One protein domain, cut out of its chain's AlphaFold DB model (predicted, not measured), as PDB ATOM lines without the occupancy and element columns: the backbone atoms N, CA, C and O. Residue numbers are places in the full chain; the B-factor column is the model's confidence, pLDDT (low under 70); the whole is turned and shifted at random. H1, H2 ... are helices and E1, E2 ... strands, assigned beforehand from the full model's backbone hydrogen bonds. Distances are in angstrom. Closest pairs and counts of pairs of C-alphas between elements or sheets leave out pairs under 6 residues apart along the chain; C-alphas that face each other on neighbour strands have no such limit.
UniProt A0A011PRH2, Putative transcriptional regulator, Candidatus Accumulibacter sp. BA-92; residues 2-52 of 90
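Overview. This is residues 2 to 52 of the 90 residues of the protein "Putative transcriptional regulator" of Candidatus Accumulibacter sp. BA-92 (UniProt A0A011PRH2). Two short parallel strands, E1 and E2, run side by side as a narrow ribbon, and the long helix H1 makes the other side of a flat, open loop, with residues 30 to 37 leading from it back to E2. The short helix H2 sits by the ends of both strands, on the far side of the ribbon from H1, and the far end of the loop, residues 26 to 31, stands free. The printed part has 51 residues, with two named helices and two named strands in the order E1, H1, E2, H2; the sheet is E1 beside E2, parallel, and the class is mixed, helices and strands. The whole is loose, with a radius of gyration of the C-alphas of 13.4 A, and flat, with spans of 40 by 28 by 9 A.

Along the chain. E1 is residues 6 to 10, 13.2 A from first to last C-alpha, and begins with C-alpha 6 at (258.396, 279.588, 231.771). Its neighbour E2 is residues 38 to 42, 14.0 A long. H1, the longest helix, is residues 14 to 29 and measures 22.8 A, from C-alpha 14 at (249.698, 294.756, 231.426) to C-alpha 29 at (234.612, 279.801, 239.662). H2 is residues 45 to 51 and ends with C-alpha 51 at (267.749, 291.116, 233.448).

Arrangement. E1 and E2 are parallel, with 22 degrees between their directions. The C-alphas of Asn 7 and Ala 39 face each other at 4.4 A, and those of Val 10 and Phe 42 at 4.8 A. Across the pair, N 7 and O 38 are within hydrogen-bond range at 2.9 A, and so are N 42 and O 9 at 2.8 A. E1, H1 and E2 form a strand-helix-strand unit, two parallel neighbour strands with a helix between them along the chain, and its crossover is right-handed. The closest C-alphas of E1 and H2 are those of Val 10 and Ala 45, 6.1 A apart. Those of E2 and H2 are the C-alphas of Phe 42 and Met 48, 5.7 A apart. H1 and H2 are apart. In H1 and H2 every O i to N i+4 pair is within hydrogen-bond range.

Size, cuts and confidence. The two C-alphas farthest apart are those of Arg 30 and Ala 50, at 40.7 A. The printed part runs from residue 2 to residue 52 and has no cut. The links E1 to H1 and E2 to H2 are tight, and the link H1 to E2, of 8 residues, is short; no link is long. The mean pLDDT of the printed part is 88.7, and residues 2 to 3 are under 70, where the model's confidence is low.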
ATOM      1  N   ASN A   2     255.564 266.592 232.928       51.75
ATOM      2  CA  ASN A   2     255.184 267.905 233.466       51.75
ATOM      3  C   ASN A   2     256.005 268.967 232.728       51.75
ATOM      4  O   ASN A   2     257.191 269.140 233.018       51.75
ATOM      5  N   GLU A   3     255.415 269.611 231.727       64.12
ATOM      6  CA  GLU A   3     256.083 270.652 230.951       64.12
ATOM      7  C   GLU A   3     256.261 271.904 231.821       64.12
ATOM      8  O   GLU A   3     255.383 272.753 231.947       64.12
ATOM      9  N   ARG A   4     257.419 272.004 232.483       75.44
ATOM     10  CA  ARG A   4     257.815 273.156 233.308       75.44
ATOM     11  C   ARG A   4     258.270 274.305 232.404       75.44
ATOM     12  O   ARG A   4     259.463 274.587 232.300       75.44
ATOM     13  N   ILE A   5     257.319 274.917 231.700       84.38
ATOM     14  CA  ILE A   5     257.569 276.013 230.757       84.38
ATOM     15  C   ILE A   5     257.412 277.352 231.474       84.38
ATOM     16  O   ILE A   5     256.348 277.661 232.004       84.38
ATOM     17  N   LEU A   6     258.467 278.168 231.438       86.38
ATOM     18  CA  LEU A   6     258.396 279.588 231.771       86.38
ATOM     19  C   LEU A   6     258.245 280.391 230.476       86.38
ATOM     20  O   LEU A   6     259.147 280.401 229.641       86.38
ATOM     21  N   ASN A   7     257.115 281.076 230.318       89.75
ATOM     22  CA  ASN A   7     256.848 281.919 229.156       89.75
ATOM     23  C   ASN A   7     257.468 283.307 229.362       89.75
ATOM     24  O   ASN A   7     257.056 284.040 230.258       89.75
ATOM     25  N   VAL A   8     258.424 283.692 228.518       89.19
ATOM     26  CA  VAL A   8     259.018 285.037 228.537       89.19
ATOM     27  C   VAL A   8     258.345 285.893 227.469       89.19
ATOM     28  O   VAL A   8     258.316 285.514 226.299       89.19
ATOM     29  N   ARG A   9     257.778 287.036 227.866       91.12
ATOM     30  CA  ARG A   9     257.083 287.967 226.963       91.12
ATOM     31  C   ARG A   9     257.750 289.336 226.984       91.12
ATOM     32  O   ARG A   9     258.186 289.790 228.036       91.12
ATOM     33  N   VAL A  10     257.778 290.002 225.835       91.94
ATOM     34  CA  VAL A  10     258.362 291.338 225.666       91.94
ATOM     35  C   VAL A  10     257.361 292.237 224.949       91.94
ATOM     36  O   VAL A  10     256.757 291.800 223.972       91.94
ATOM     37  N   GLY A  11     257.174 293.470 225.425       89.75
ATOM     38  CA  GLY A  11     256.308 294.465 224.776       89.75
ATOM     39  C   GLY A  11     254.811 294.160 224.871       89.75
ATOM     40  O   GLY A  11     254.012 294.725 224.128       89.75
ATOM     41  N   LYS A  12     254.419 293.245 225.763       83.44
ATOM     42  CA  LYS A  12     253.016 292.943 226.060       83.44
ATOM     43  C   LYS A  12     252.462 293.966 227.042       83.44
ATOM     44  O   LYS A  12     253.152 294.343 227.988       83.44
ATOM     45  N   ARG A  13     251.211 294.375 226.837       83.81
ATOM     46  CA  ARG A  13     250.541 295.311 227.737       83.81
ATOM     47  C   ARG A  13     250.187 294.595 229.036       83.81
ATOM     48  O   ARG A  13     249.992 293.377 229.052       83.81
ATOM     49  N   VAL A  14     250.112 295.335 230.137       81.81
ATOM     50  CA  VAL A  14     249.698 294.756 231.426       81.81
ATOM     51  C   VAL A  14     248.274 294.205 231.313       81.81
ATOM     52  O   VAL A  14     248.009 293.100 231.785       81.81
ATOM     53  N   GLU A  15     247.416 294.917 230.585       87.38
ATOM     54  CA  GLU A  15     246.038 294.529 230.264       87.38
ATOM     55  C   GLU A  15     245.923 293.106 229.690       87.38
ATOM     56  O   GLU A  15     245.120 292.331 230.200       87.38
ATOM     57  N   ASP A  16     246.799 292.701 228.756       85.69
ATOM     58  CA  ASP A  16     246.791 291.343 228.178       85.69
ATOM     59  C   ASP A  16     246.904 290.246 229.263       85.69
ATOM     60  O   ASP A  16     246.370 289.140 229.129       85.69
ATOM     61  N   ASN A  17     247.674 290.511 230.325       85.44
ATOM     62  CA  ASN A  17     247.864 289.559 231.421       85.44
ATOM     63  C   ASN A  17     246.675 289.577 232.387       85.44
ATOM     64  O   ASN A  17     246.306 288.522 232.905       85.44
ATOM     65  N   LEU A  18     246.065 290.747 232.599       88.81
ATOM     66  CA  LEU A  18     244.862 290.896 233.417       88.81
ATOM     67  C   LEU A  18     243.660 290.197 232.776       88.81
ATOM     68  O   LEU A  18     242.948 289.475 233.467       88.81
ATOM     69  N   GLU A  19     243.478 290.328 231.461       92.00
ATOM     70  CA  GLU A  19     242.419 289.634 230.717       92.00
ATOM     71  C   GLU A  19     242.550 288.112 230.845       92.00
ATOM     72  O   GLU A  19     241.577 287.415 231.138       92.00
ATOM     73  N   ARG A  20     243.775 287.584 230.713       89.94
ATOM     74  CA  ARG A  20     244.036 286.155 230.937       89.94
ATOM     75  C   ARG A  20     243.712 285.742 232.372       89.94
ATOM     76  O   ARG A  20     243.105 284.692 232.568       89.94
ATOM     77  N   ALA A  21     244.139 286.527 233.360       90.62
ATOM     78  CA  ALA A  21     243.884 286.227 234.764       90.62
ATOM     79  C   ALA A  21     242.379 286.207 235.063       90.62
ATOM     80  O   ALA A  21     241.902 285.267 235.691       90.62
ATOM     81  N   ALA A  22     241.626 287.184 234.552       94.38
ATOM     82  CA  ALA A  22     240.173 287.240 234.681       94.38
ATOM     83  C   ALA A  22     239.493 286.013 234.057       94.38
ATOM     84  O   ALA A  22     238.647 285.391 234.696       94.38
ATOM     85  N   ALA A  23     239.906 285.610 232.851       94.19
ATOM     86  CA  ALA A  23     239.364 284.424 232.189       94.19
ATOM     87  C   ALA A  23     239.626 283.133 232.986       94.19
ATOM     88  O   ALA A  23     238.729 282.302 233.123       94.19
ATOM     89  N   VAL A  24     240.835 282.981 233.539       94.38
ATOM     90  CA  VAL A  24     241.197 281.834 234.386       94.38
ATOM     91  C   VAL A  24     240.391 281.840 235.684       94.38
ATOM     92  O   VAL A  24     239.848 280.805 236.053       94.38
ATOM     93  N   MET A  25     240.251 282.989 236.351       94.38
ATOM     94  CA  MET A  25     239.447 283.092 237.575       94.38
ATOM     95  C   MET A  25     237.984 282.722 237.318       94.38
ATOM     96  O   MET A  25     237.439 281.896 238.042       94.38
ATOM     97  N   ALA A  26     237.383 283.229 236.241       96.12
ATOM     98  CA  ALA A  26     236.011 282.884 235.881       96.12
ATOM     99  C   ALA A  26     235.837 281.384 235.574       96.12
ATOM    100  O   ALA A  26     234.791 280.811 235.864       96.12
ATOM    101  N   ALA A  27     236.835 280.738 234.963       95.19
ATOM    102  CA  ALA A  27     236.828 279.292 234.728       95.19
ATOM    103  C   ALA A  27     236.897 278.498 236.040       95.19
ATOM    104  O   ALA A  27     236.095 277.589 236.257       95.19
ATOM    105  N   LEU A  28     237.782 278.905 236.953       95.12
ATOM    106  CA  LEU A  28     237.897 278.304 238.282       95.12
ATOM    107  C   LEU A  28     236.600 278.440 239.093       95.12
ATOM    108  O   LEU A  28     236.185 277.484 239.743       95.12
ATOM    109  N   GLU A  29     235.918 279.586 239.016       96.19
ATOM    110  CA  GLU A  29     234.612 279.801 239.662       96.19
ATOM    111  C   GLU A  29     233.525 278.846 239.147       96.19
ATOM    112  O   GLU A  29     232.623 278.471 239.895       96.19
ATOM    113  N   ARG A  30     233.623 278.406 237.886       96.69
ATOM    114  CA  ARG A  30     232.735 277.391 237.296       96.69
ATOM    115  C   ARG A  30     233.148 275.953 237.628       96.69
ATOM    116  O   ARG A  30     232.477 275.020 237.194       96.69
ATOM    117  N   GLY A  31     234.225 275.760 238.391       96.00
ATOM    118  CA  GLY A  31     234.771 274.446 238.730       96.00
ATOM    119  C   GLY A  31     235.564 273.792 237.596       96.00
ATOM    120  O   GLY A  31     235.773 272.580 237.625       96.00
ATOM    121  N   GLU A  32     235.987 274.563 236.591       96.06
ATOM    122  CA  GLU A  32     236.841 274.062 235.515       96.06
ATOM    123  C   GLU A  32     238.283 273.891 236.012       96.06
ATOM    124  O   GLU A  32     238.802 274.722 236.759       96.06
ATOM    125  N   ASP A  33     238.951 272.826 235.564       90.94
ATOM    126  CA  ASP A  33     240.383 272.655 235.802       90.94
ATOM    127  C   ASP A  33     241.172 273.471 234.774       90.94
ATOM    128  O   ASP A  33     241.065 273.265 233.561       90.94
ATOM    129  N   THR A  34     241.963 274.426 235.261       89.56
ATOM    130  CA  THR A  34     242.799 275.279 234.415       89.56
ATOM    131  C   THR A  34     244.269 274.937 234.630       89.56
ATOM    132  O   THR A  34     244.746 275.016 235.767       89.56
ATOM    133  N   PRO A  35     245.035 274.626 233.569       85.50
ATOM    134  CA  PRO A  35     246.441 274.292 233.726       85.50
ATOM    135  C   PRO A  35     247.232 275.495 234.264       85.50
ATOM    136  O   PRO A  35     246.997 276.635 233.839       85.50
ATOM    137  N   PRO A  36     248.211 275.266 235.158       85.38
ATOM    138  CA  PRO A  36     249.028 276.338 235.699       85.38
ATOM    139  C   PRO A  36     249.815 277.025 234.581       85.38
ATOM    140  O   PRO A  36     250.409 276.378 233.716       85.38
ATOM    141  N   TYR A  37     249.845 278.355 234.617       87.12
ATOM    142  CA  TYR A  37     250.538 279.166 233.625       87.12
ATOM    143  C   TYR A  37     251.624 280.016 234.282       87.12
ATOM    144  O   TYR A  37     251.334 280.917 235.065       87.12
ATOM    145  N   PHE A  38     252.881 279.750 233.921       87.62
ATOM    146  CA  PHE A  38     254.038 280.493 234.413       87.62
ATOM    147  C   PHE A  38     254.559 281.428 233.327       87.62
ATOM    148  O   PHE A  38     254.926 280.987 232.230       87.62
ATOM    149  N   ALA A  39     254.609 282.724 233.631       88.88
ATOM    150  CA  ALA A  39     255.127 283.730 232.720       88.88
ATOM    151  C   ALA A  39     255.824 284.880 233.443       88.88
ATOM    152  O   ALA A  39     255.498 285.205 234.581       88.88
ATOM    153  N   VAL A  40     256.750 285.520 232.733       89.44
ATOM    154  CA  VAL A  40     257.380 286.785 233.111       89.44
ATOM    155  C   VAL A  40     257.324 287.736 231.916       89.44
ATOM    156  O   VAL A  40     257.560 287.331 230.774       89.44
ATOM    157  N   GLY A  41     256.954 288.987 232.174       90.50
ATOM    158  CA  GLY A  41     256.846 290.035 231.165       90.50
ATOM    159  C   GLY A  41     257.933 291.090 231.327       90.50
ATOM    160  O   GLY A  41     258.281 291.455 232.447       90.50
ATOM    161  N   PHE A  42     258.430 291.591 230.201       91.81
ATOM    162  CA  PHE A  42     259.313 292.746 230.107       91.81
ATOM    163  C   PHE A  42     258.672 293.791 229.198       91.81
ATOM    164  O   PHE A  42     258.046 293.453 228.191       91.81
ATOM    165  N   GLU A  43     258.853 295.063 229.526       91.19
ATOM    166  CA  GLU A  43     258.398 296.180 228.704       91.19
ATOM    167  C   GLU A  43     259.133 296.203 227.359       91.19
ATOM    168  O   GLU A  43     258.522 296.394 226.311       91.19
ATOM    169  N   SER A  44     260.442 295.929 227.364       91.88
ATOM    170  CA  SER A  44     261.281 295.967 226.166       91.88
ATOM    171  C   SER A  44     262.328 294.855 226.136       91.88
ATOM    172  O   SER A  44     262.691 294.271 227.161       91.88
ATOM    173  N   ALA A  45     262.850 294.570 224.939       90.44
ATOM    174  CA  ALA A  45     263.924 293.594 224.771       90.44
ATOM    175  C   ALA A  45     265.196 294.040 225.510       90.44
ATOM    176  O   ALA A  45     265.895 293.209 226.082       90.44
ATOM    177  N   GLY A  46     265.456 295.352 225.566       92.12
ATOM    178  CA  GLY A  46     266.563 295.917 226.338       92.12
ATOM    179  C   GLY A  46     266.441 295.610 227.831       92.12
ATOM    180  O   GLY A  46     267.396 295.129 228.436       92.12
ATOM    181  N   GLN A  47     265.248 295.784 228.409       91.19
ATOM    182  CA  GLN A  47     264.991 295.421 229.805       91.19
ATOM    183  C   GLN A  47     265.166 293.913 230.039       91.19
ATOM    184  O   GLN A  47     265.781 293.506 231.024       91.19
ATOM    185  N   MET A  48     264.664 293.080 229.122       92.00
ATOM    186  CA  MET A  48     264.833 291.629 229.197       92.00
ATOM    187  C   MET A  48     266.313 291.233 229.203       92.00
ATOM    188  O   MET A  48     266.720 290.428 230.035       92.00
ATOM    189  N   LEU A  49     267.124 291.795 228.306       89.25
ATOM    190  CA  LEU A  49     268.549 291.477 228.193       89.25
ATOM    191  C   LEU A  49     269.367 292.012 229.376       89.25
ATOM    192  O   LEU A  49     270.308 291.350 229.807       89.25
ATOM    193  N   ALA A  50     268.978 293.153 229.950       89.81
ATOM    194  CA  ALA A  50     269.570 293.654 231.189       89.81
ATOM    195  C   ALA A  50     269.289 292.719 232.380       89.81
ATOM    196  O   ALA A  50     270.130 292.551 233.264       89.81
ATOM    197  N   VAL A  51     268.116 292.076 232.402       88.38
ATOM    198  CA  VAL A  51     267.749 291.116 233.448       88.38
ATOM    199  C   VAL A  51     268.327 289.736 233.186       88.38
ATOM    200  O   VAL A  51     268.782 289.122 234.141       88.38
ATOM    201  N   PHE A  52     268.327 289.219 231.963       87.31
ATOM    202  CA  PHE A  52     268.898 287.912 231.646       87.31
ATOM    203  C   PHE A  52     270.329 288.038 231.131       87.31
ATOM    204  O   PHE A  52     270.630 287.806 229.960       87.31
TER     205      PHE A  52